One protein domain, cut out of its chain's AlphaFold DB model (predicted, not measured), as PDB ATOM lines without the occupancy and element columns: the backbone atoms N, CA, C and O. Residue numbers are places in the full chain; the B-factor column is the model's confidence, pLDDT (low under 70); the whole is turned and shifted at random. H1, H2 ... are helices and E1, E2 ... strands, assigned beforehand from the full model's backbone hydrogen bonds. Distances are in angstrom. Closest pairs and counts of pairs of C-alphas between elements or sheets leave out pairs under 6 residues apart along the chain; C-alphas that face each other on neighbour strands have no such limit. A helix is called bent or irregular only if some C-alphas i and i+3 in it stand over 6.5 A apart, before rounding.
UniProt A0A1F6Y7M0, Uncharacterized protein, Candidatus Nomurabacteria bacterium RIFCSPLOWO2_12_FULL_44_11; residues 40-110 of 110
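This is residues 40 to 110 of the 110 residues of an uncharacterized protein of Candidatus Nomurabacteria bacterium RIFCSPLOWO2_12_FULL_44_11 (UniProt A0A1F6Y7M0). A four-stranded sheet, twisted and bent, curls round one helix, H1, that packs in its hollow; the whole is a rod. The hairpin loops and the link from H1 to E1 reach out toward the rod's two ends. The printed part has 71 residues with one named helix and four named strands, in the order H1 E1 E2 E3 E4; the sheet's order is E1 - E2 - E3 - E4, antiparallel throughout, and the class is mixed, helices and strands. It is compact, with a radius of gyration of the C-alphas of 12.0 A and spans of 40 by 17 by 16 A.

H1, residues 40 to 54, is on one face of the sheet of E1, residues 66 to 73, E2, residues 78 to 84, E3, residues 89 to 98, and E4, residues 104 to 109, which makes two layers, a helix layer and a sheet layer. The closest C-alphas of H1 and E1 are those of Arg 48 and Val 67, 5.5 A apart; those of H1 and E4 are Val 43 and Val 104, 6.4 A. In H1, 9 of 11 O i to N i+4 pairs are within hydrogen-bond range. The strands form a meander, each the antiparallel neighbour of the one before, with three hairpins. N 71 and O 80 of E1 and E2 are 2.9 A apart, N 81 and O 92 of E2 and E3 2.9 A, and N 95 and O 108 of E3 and E4 3.0 A, each within hydrogen-bond range. The edge strands E1 and E4 are apart.

H1 begins at C-alpha 40 (29.312, 35.350, 11.585) and measures 17.7 A; it is irregular, with C-alphas 49 and 52 8.0 A apart. E1 measures 20.5 A and bends by 61 degrees at residue 69; E2 measures 19.8 A. E3, 27.2 A, bends by 54 degrees at residue 93. E4, 13.9 A, ends at C-alpha 109 (26.226, 31.826, 27.351).

The C-alphas farthest apart are those of Leu 61 and Ala 100, 40.5 A. The link from H1 to E1 is long, with 11 residues; the others are tight. The printed part has no cut, and no printed residue is under 70 in pLDDT.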
ATOM      1  N   LYS A  40      28.574  34.585  10.583       96.81
ATOM      2  CA  LYS A  40      29.312  35.350  11.585       96.81
ATOM      3  C   LYS A  40      28.566  36.639  11.923       96.81
ATOM      4  O   LYS A  40      28.299  36.885  13.098       96.81
ATOM      5  N   GLN A  41      28.197  37.425  10.913       97.25
ATOM      6  CA  GLN A  41      27.450  38.664  11.122       97.25
ATOM      7  C   GLN A  41      26.100  38.410  11.810       97.25
ATOM      8  O   GLN A  41      25.715  39.165  12.705       97.25
ATOM      9  N   ASN A  42      25.402  37.332  11.445       97.69
ATOM     10  CA  ASN A  42      24.134  36.949  12.066       97.69
ATOM     11  C   ASN A  42      24.290  36.628  13.562       97.69
ATOM     12  O   ASN A  42      23.506  37.114  14.381       97.69
ATOM     13  N   VAL A  43      25.332  35.884  13.943       98.44
ATOM     14  CA  VAL A  43      25.653  35.586  15.351       98.44
ATOM     15  C   VAL A  43      25.994  36.858  16.127       98.44
ATOM     16  O   VAL A  43      25.465  37.079  17.220       98.44
ATOM     17  N   GLU A  44      26.832  37.729  15.564       98.50
ATOM     18  CA  GLU A  44      27.210  38.994  16.203       98.50
ATOM     19  C   GLU A  44      25.998  39.913  16.414       98.50
ATOM     20  O   GLU A  44      25.838  40.504  17.488       98.50
ATOM     21  N   ASN A  45      25.099  39.991  15.430       98.44
ATOM     22  CA  ASN A  45      23.853  40.751  15.531       98.44
ATOM     23  C   ASN A  45      22.910  40.171  16.592       98.44
ATOM     24  O   ASN A  45      22.315  40.925  17.371       98.44
ATOM     25  N   TYR A  46      22.791  38.841  16.650       98.50
ATOM     26  CA  TYR A  46      21.965  38.164  17.645       98.50
ATOM     27  C   TYR A  46      22.463  38.450  19.065       98.50
ATOM     28  O   TYR A  46      21.664  38.831  19.923       98.50
ATOM     29  N   LEU A  47      23.775  38.343  19.304       98.75
ATOM     30  CA  LEU A  47      24.388  38.698  20.587       98.75
ATOM     31  C   LEU A  47      24.085  40.152  20.956       98.75
ATOM     32  O   LEU A  47      23.552  40.402  22.032       98.75
ATOM     33  N   ARG A  48      24.346  41.111  20.060       98.62
ATOM     34  CA  ARG A  48      24.109  42.544  20.323       98.62
ATOM     35  C   ARG A  48      22.662  42.855  20.695       98.62
ATOM     36  O   ARG A  48      22.426  43.674  21.576       98.62
ATOM     37  N   THR A  49      21.716  42.189  20.043       98.44
ATOM     38  CA  THR A  49      20.281  42.421  20.254       98.44
ATOM     39  C   THR A  49      19.771  41.768  21.539       98.44
ATOM     40  O   THR A  49      18.865  42.297  22.177       98.44
ATOM     41  N   ASN A  50      20.354  40.635  21.943       98.50
ATOM     42  CA  ASN A  50      19.797  39.789  23.000       98.50
ATOM     43  C   ASN A  50      20.673  39.689  24.260       98.50
ATOM     44  O   ASN A  50      20.262  39.029  25.213       98.50
ATOM     45  N   ILE A  51      21.852  40.322  24.316       98.62
ATOM     46  CA  ILE A  51      22.823  40.131  25.413       98.62
ATOM     47  C   ILE A  51      22.227  40.385  26.805       98.62
ATOM     48  O   ILE A  51      22.530  39.663  27.749       98.62
ATOM     49  N   SER A  52      21.309  41.349  26.922       97.62
ATOM     50  CA  SER A  52      20.627  41.654  28.185       97.62
ATOM     51  C   SER A  52      19.744  40.512  28.700       97.62
ATOM     52  O   SER A  52      19.559  40.385  29.906       97.62
ATOM     53  N   THR A  53      19.226  39.667  27.809       97.81
ATOM     54  CA  THR A  53      18.449  38.467  28.156       97.81
ATOM     55  C   THR A  53      19.332  37.225  28.257       97.81
ATOM     56  O   THR A  53      19.037  36.329  29.040       97.81
ATOM     57  N   LEU A  54      20.408  37.170  27.470       98.12
ATOM     58  CA  LEU A  54      21.320  36.028  27.411       98.12
ATOM     59  C   LEU A  54      22.313  35.979  28.577       98.12
ATOM     60  O   LEU A  54      22.810  34.899  28.888       98.12
ATOM     61  N   SER A  55      22.641  37.119  29.192       97.69
ATOM     62  CA  SER A  55      23.633  37.161  30.266       97.69
ATOM     63  C   SER A  55      23.175  36.333  31.478       97.69
ATOM     64  O   SER A  55      22.112  36.616  32.040       97.69
ATOM     65  N   PRO A  56      23.989  35.377  31.966       97.06
ATOM     66  CA  PRO A  56      23.708  34.665  33.214       97.06
ATOM     67  C   PRO A  56      23.950  35.544  34.453       97.06
ATOM     68  O   PRO A  56      23.551  35.189  35.564       97.06
ATOM     69  N   VAL A  57      24.609  36.692  34.275       97.06
ATOM     70  CA  VAL A  57      24.914  37.657  35.333       97.06
ATOM     71  C   VAL A  57      23.908  38.802  35.270       97.06
ATOM     72  O   VAL A  57      23.674  39.395  34.213       97.06
ATOM     73  N   LYS A  58      23.303  39.135  36.415       96.88
ATOM     74  CA  LYS A  58      22.404  40.290  36.520       96.88
ATOM     75  C   LYS A  58      23.204  41.587  36.426       96.88
ATOM     76  O   LYS A  58      24.205  41.725  37.123       96.88
ATOM     77  N   ALA A  59      22.718  42.531  35.624       97.56
ATOM     78  CA  ALA A  59      23.248  43.888  35.608       97.56
ATOM     79  C   ALA A  59      23.056  44.554  36.977       97.56
ATOM     80  O   ALA A  59      22.090  44.264  37.701       97.56
ATOM     81  N   VAL A  60      23.971  45.443  37.337       97.94
ATOM     82  CA  VAL A  60      23.993  46.123  38.633       97.94
ATOM     83  C   VAL A  60      23.558  47.576  38.494       97.94
ATOM     84  O   VAL A  60      23.674  48.185  37.437       97.94
ATOM     85  N   LEU A  61      23.030  48.142  39.585       96.56
ATOM     86  CA  LEU A  61      22.666  49.565  39.685       96.56
ATOM     87  C   LEU A  61      21.710  50.065  38.582       96.56
ATOM     88  O   LEU A  61      21.681  51.251  38.270       96.56
ATOM     89  N   GLY A  62      20.906  49.166  38.006       94.38
ATOM     90  CA  GLY A  62      20.005  49.496  36.898       94.38
ATOM     91  C   GLY A  62      20.696  49.627  35.537       94.38
ATOM     92  O   GLY A  62      20.104  50.205  34.629       94.38
ATOM     93  N   GLY A  63      21.924  49.116  35.392       96.50
ATOM     94  CA  GLY A  63      22.627  49.015  34.116       96.50
ATOM     95  C   GLY A  63      21.928  48.093  33.111       96.50
ATOM     96  O   GLY A  63      21.053  47.296  33.456       96.50
ATOM     97  N   THR A  64      22.358  48.195  31.855       97.75
ATOM     98  CA  THR A  64      21.880  47.382  30.728       97.75
ATOM     99  C   THR A  64      23.089  46.788  30.032       97.75
ATOM    100  O   THR A  64      24.033  47.520  29.763       97.75
ATOM    101  N   TRP A  65      23.067  45.494  29.716       98.56
ATOM    102  CA  TRP A  65      24.201  44.837  29.071       98.56
ATOM    103  C   TRP A  65      24.351  45.250  27.600       98.56
ATOM    104  O   TRP A  65      23.373  45.238  26.848       98.56
ATOM    105  N   TYR A  66      25.592  45.503  27.178       98.44
ATOM    106  CA  TYR A  66      25.995  45.799  25.803       98.44
ATOM    107  C   TYR A  66      27.228  44.991  25.402       98.44
ATOM    108  O   TYR A  66      28.167  44.831  26.178       98.44
ATOM    109  N   VAL A  67      27.253  44.510  24.159       98.69
ATOM    110  CA  VAL A  67      28.401  43.775  23.609       98.69
ATOM    111  C   VAL A  67      29.528  44.738  23.232       98.69
ATOM    112  O   VAL A  67      29.353  45.585  22.351       98.69
ATOM    113  N   VAL A  68      30.702  44.530  23.825       98.62
ATOM    114  CA  VAL A  68      31.946  45.254  23.529       98.62
ATOM    115  C   VAL A  68      32.669  44.602  22.352       98.62
ATOM    116  O   VAL A  68      32.983  45.267  21.364       98.62
ATOM    117  N   SER A  69      32.901  43.289  22.414       98.62
ATOM    118  CA  SER A  69      33.588  42.547  21.353       98.62
ATOM    119  C   SER A  69      33.187  41.073  21.315       98.62
ATOM    120  O   SER A  69      32.654  40.520  22.278       98.62
ATOM    121  N   THR A  70      33.429  40.439  20.169       98.50
ATOM    122  CA  THR A  70      33.075  39.044  19.897       98.50
ATOM    123  C   THR A  70      34.181  38.353  19.119       98.50
ATOM    124  O   THR A  70      34.778  38.928  18.210       98.50
ATOM    125  N   THR A  71      34.423  37.091  19.448       98.44
ATOM    126  CA  THR A  71      35.172  36.153  18.606       98.44
ATOM    127  C   THR A  71      34.253  34.988  18.288       98.44
ATOM    128  O   THR A  71      33.710  34.387  19.210       98.44
ATOM    129  N   VAL A  72      34.067  34.683  17.002       98.31
ATOM    130  CA  VAL A  72      33.186  33.606  16.528       98.31
ATOM    131  C   VAL A  72      34.033  32.538  15.839       98.31
ATOM    132  O   VAL A  72      34.762  32.841  14.894       98.31
ATOM    133  N   ASP A  73      33.919  31.301  16.308       98.00
ATOM    134  CA  ASP A  73      34.471  30.093  15.697       98.00
ATOM    135  C   ASP A  73      33.347  29.374  14.930       98.00
ATOM    136  O   ASP A  73      32.486  28.714  15.520       98.00
ATOM    137  N   LEU A  74      33.364  29.529  13.602       96.75
ATOM    138  CA  LEU A  74      32.374  28.947  12.692       96.75
ATOM    139  C   LEU A  74      32.505  27.425  12.550       96.75
ATOM    140  O   LEU A  74      31.543  26.771  12.161       96.75
ATOM    141  N   GLU A  75      33.673  26.852  12.843       96.56
ATOM    142  CA  GLU A  75      33.879  25.403  12.745       96.56
ATOM    143  C   GLU A  75      33.269  24.687  13.950       96.56
ATOM    144  O   GLU A  75      32.727  23.588  13.824       96.56
ATOM    145  N   LYS A  76      33.334  25.322  15.126       97.88
ATOM    146  CA  LYS A  76      32.815  24.764  16.383       97.88
ATOM    147  C   LYS A  76      31.429  25.271  16.770       97.88
ATOM    148  O   LYS A  76      30.902  24.834  17.788       97.88
ATOM    149  N   ASN A  77      30.859  26.199  16.004       98.06
ATOM    150  CA  ASN A  77      29.633  26.923  16.355       98.06
ATOM    151  C   ASN A  77      29.671  27.503  17.779       98.06
ATOM    152  O   ASN A  77      28.749  27.337  18.582       98.06
ATOM    153  N   SER A  78      30.784  28.152  18.105       98.69
ATOM    154  CA  SER A  78      31.042  28.678  19.445       98.69
ATOM    155  C   SER A  78      31.833  29.975  19.387       98.69
ATOM    156  O   SER A  78      32.195  30.448  18.309       98.69
ATOM    157  N   GLY A  79      32.096  30.576  20.538       98.56
ATOM    158  CA  GLY A  79      32.906  31.776  20.599       98.56
ATOM    159  C   GLY A  79      33.038  32.344  21.998       98.56
ATOM    160  O   GLY A  79      32.617  31.739  22.984       98.56
ATOM    161  N   THR A  80      33.604  33.543  22.057       98.81
ATOM    162  CA  THR A  80      33.723  34.333  23.282       98.81
ATOM    163  C   THR A  80      33.110  35.705  23.051       98.81
ATOM    164  O   THR A  80      33.339  36.331  22.011       98.81
ATOM    165  N   VAL A  81      32.333  36.179  24.019       98.81
ATOM    166  CA  VAL A  81      31.730  37.512  24.021       98.81
ATOM    167  C   VAL A  81      32.227  38.296  25.229       98.81
ATOM    168  O   VAL A  81      32.239  37.790  26.353       98.81
ATOM    169  N   VAL A  82      32.641  39.535  24.980       98.81
ATOM    170  CA  VAL A  82      32.932  40.535  26.009       98.81
ATOM    171  C   VAL A  82      31.783  41.525  26.025       98.81
ATOM    172  O   VAL A  82      31.407  42.059  24.975       98.81
ATOM    173  N   TYR A  83      31.211  41.766  27.196       98.69
ATOM    174  CA  TYR A  83      30.057  42.642  27.350       98.69
ATOM    175  C   TYR A  83      30.063  43.333  28.713       98.69
ATOM    176  O   TYR A  83      30.657  42.835  29.668       98.69
ATOM    177  N   GLU A  84      29.433  44.499  28.795       98.69
ATOM    178  CA  GLU A  84      29.448  45.360  29.983       98.69
ATOM    179  C   GLU A  84      28.091  46.020  30.225       98.69
ATOM    180  O   GLU A  84      27.297  46.148  29.291       98.69
ATOM    181  N   ASP A  85      27.810  46.428  31.464       98.50
ATOM    182  CA  ASP A  85      26.564  47.125  31.831       98.50
ATOM    183  C   ASP A  85      26.748  48.614  32.172       98.50
ATOM    184  O   ASP A  85      25.817  49.277  32.639       98.50
ATOM    185  N   GLY A  86      27.962  49.130  31.954       98.06
ATOM    186  CA  GLY A  86      28.404  50.462  32.369       98.06
ATOM    187  C   GLY A  86      29.044  50.515  33.764       98.06
ATOM    188  O   GLY A  86      29.604  51.552  34.121       98.06
ATOM    189  N   HIS A  87      29.009  49.425  34.540       98.25
ATOM    190  CA  HIS A  87      29.630  49.324  35.867       98.25
ATOM    191  C   HIS A  87      30.566  48.115  35.993       98.25
ATOM    192  O   HIS A  87      31.633  48.227  36.599       98.25
ATOM    193  N   ILE A  88      30.174  46.966  35.440       98.00
ATOM    194  CA  ILE A  88      30.947  45.721  35.420       98.00
ATOM    195  C   ILE A  88      31.056  45.169  33.993       98.00
ATOM    196  O   ILE A  88      30.216  45.449  33.136       98.00
ATOM    197  N   GLN A  89      32.101  44.374  33.750       98.56
ATOM    198  CA  GLN A  89      32.374  43.713  32.473       98.56
ATOM    199  C   GLN A  89      32.525  42.207  32.687       98.56
ATOM    200  O   GLN A  89      33.223  41.771  33.603       98.56
ATOM    201  N   GLU A  90      31.937  41.428  31.789       98.50
ATOM    202  CA  GLU A  90      32.014  39.973  31.756       98.50
ATOM    203  C   GLU A  90      32.700  39.496  30.469       98.50
ATOM    204  O   GLU A  90      32.631  40.136  29.414       98.50
ATOM    205  N   ILE A  91      33.362  38.342  30.561       98.56
ATOM    206  CA  ILE A  91      33.911  37.611  29.415       98.56
ATOM    207  C   ILE A  91      33.401  36.185  29.523       98.56
ATOM    208  O   ILE A  91      33.725  35.483  30.482       98.56
ATOM    209  N   LYS A  92      32.596  35.765  28.550       98.56
ATOM    210  CA  LYS A  92      31.909  34.476  28.596       98.56
ATOM    211  C   LYS A  92      32.027  33.723  27.289       98.56
ATOM    212  O   LYS A  92      32.124  34.330  26.218       98.56
ATOM    213  N   ASN A  93      31.994  32.401  27.388       98.69
ATOM    214  CA  ASN A  93      31.894  31.559  26.207       98.69
ATOM    215  C   ASN A  93      30.433  31.453  25.788       98.69
ATOM    216  O   ASN A  93      29.525  31.571  26.610       98.69
ATOM    217  N   PHE A  94      30.207  31.232  24.500       98.75
ATOM    218  CA  PHE A  94      28.879  30.942  23.992       98.75
ATOM    219  C   PHE A  94      28.908  29.834  22.949       98.75
ATOM    220  O   PHE A  94      29.909  29.622  22.260       98.75
ATOM    221  N   PHE A  95      27.763  29.178  22.804       98.69
ATOM    222  CA  PHE A  95      27.482  28.191  21.768       98.69
ATOM    223  C   PHE A  95      26.217  28.597  21.032       98.69
ATOM    224  O   PHE A  95      25.291  29.125  21.652       98.69
ATOM    225  N   TYR A  96      26.164  28.350  19.726       98.56
ATOM    226  CA  TYR A  96      25.011  28.706  18.910       98.56
ATOM    227  C   TYR A  96      24.625  27.601  17.928       98.56
ATOM    228  O   TYR A  96      25.410  26.711  17.608       98.56
ATOM    229  N   THR A  97      23.395  27.670  17.433       98.31
ATOM    230  CA  THR A  97      22.920  26.853  16.314       98.31
ATOM    231  C   THR A  97      22.277  27.751  15.268       98.31
ATOM    232  O   THR A  97      21.631  28.742  15.616       98.31
ATOM    233  N   THR A  98      22.449  27.415  13.987       97.38
ATOM    234  CA  THR A  98      21.818  28.140  12.878       97.38
ATOM    235  C   THR A  98      20.961  27.243  12.005       97.38
ATOM    236  O   THR A  98      21.151  26.026  11.959       97.38
ATOM    237  N   ASP A  99      20.032  27.854  11.280       95.56
ATOM    238  CA  ASP A  99      19.278  27.185  10.227       95.56
ATOM    239  C   ASP A  99      20.087  27.079   8.916       95.56
ATOM    240  O   ASP A  99      21.243  27.498   8.819       95.56
ATOM    241  N   ALA A 100      19.463  26.521   7.873       92.38
ATOM    242  CA  ALA A 100      20.072  26.389   6.547       92.38
ATOM    243  C   ALA A 100      20.355  27.738   5.849       92.38
ATOM    244  O   ALA A 100      21.072  27.767   4.850       92.38
ATOM    245  N   LYS A 101      19.780  28.839   6.345       92.81
ATOM    246  CA  LYS A 101      20.001  30.208   5.866       92.81
ATOM    247  C   LYS A 101      21.026  30.958   6.717       92.81
ATOM    248  O   LYS A 101      21.276  32.121   6.430       92.81
ATOM    249  N   GLY A 102      21.616  30.314   7.726       93.75
ATOM    250  CA  GLY A 102      22.573  30.930   8.640       93.75
ATOM    251  C   GLY A 102      21.941  31.818   9.711       93.75
ATOM    252  O   GLY A 102      22.663  32.573  10.360       93.75
ATOM    253  N   GLU A 103      20.624  31.758   9.905       96.00
ATOM    254  CA  GLU A 103      19.931  32.495  10.965       96.00
ATOM    255  C   GLU A 103      20.064  31.761  12.300       96.00
ATOM    256  O   GLU A 103      19.941  30.537  12.352       96.00
ATOM    257  N   VAL A 104      20.306  32.496  13.387       97.75
ATOM    258  CA  VAL A 104      20.493  31.915  14.726       97.75
ATOM    259  C   VAL A 104      19.162  31.390  15.266       97.75
ATOM    260  O   VAL A 104      18.222  32.155  15.467       97.75
ATOM    261  N   ILE A 105      19.097  30.083  15.538       97.88
ATOM    262  CA  ILE A 105      17.936  29.417  16.152       97.88
ATOM    263  C   ILE A 105      18.065  29.431  17.678       97.88
ATOM    264  O   ILE A 105      17.081  29.620  18.393       97.88
ATOM    265  N   SER A 106      19.277  29.215  18.190       98.00
ATOM    266  CA  SER A 106      19.565  29.252  19.621       98.00
ATOM    267  C   SER A 106      20.987  29.728  19.887       98.00
ATOM    268  O   SER A 106      21.893  29.481  19.091       98.00
ATOM    269  N   LEU A 107      21.178  30.402  21.022       98.50
ATOM    270  CA  LEU A 107      22.485  30.799  21.533       98.50
ATOM    271  C   LEU A 107      22.456  30.761  23.064       98.50
ATOM    272  O   LEU A 107      21.512  31.267  23.666       98.50
ATOM    273  N   THR A 108      23.472  30.158  23.682       98.50
ATOM    274  CA  THR A 108      23.612  30.050  25.147       98.50
ATOM    275  C   THR A 108      24.970  30.582  25.587       98.50
ATOM    276  O   THR A 108      25.954  30.352  24.888       98.50
ATOM    277  N   ILE A 109      25.012  31.279  26.726       98.38
ATOM    278  CA  ILE A 109      26.226  31.826  27.351       98.38
ATOM    279  C   ILE A 109      26.557  31.020  28.619       98.38
ATOM    280  O   ILE A 109      25.661  30.783  29.433       98.38
ATOM    281  N   GLU A 110      27.828  30.641  28.791       93.12
ATOM    282  CA  GLU A 110      28.374  29.882  29.939       93.12
ATOM    283  C   GLU A 110      29.432  30.691  30.711       93.12
ATOM    284  O   GLU A 110      30.419  31.139  30.080       93.12
TER     285      GLU A 110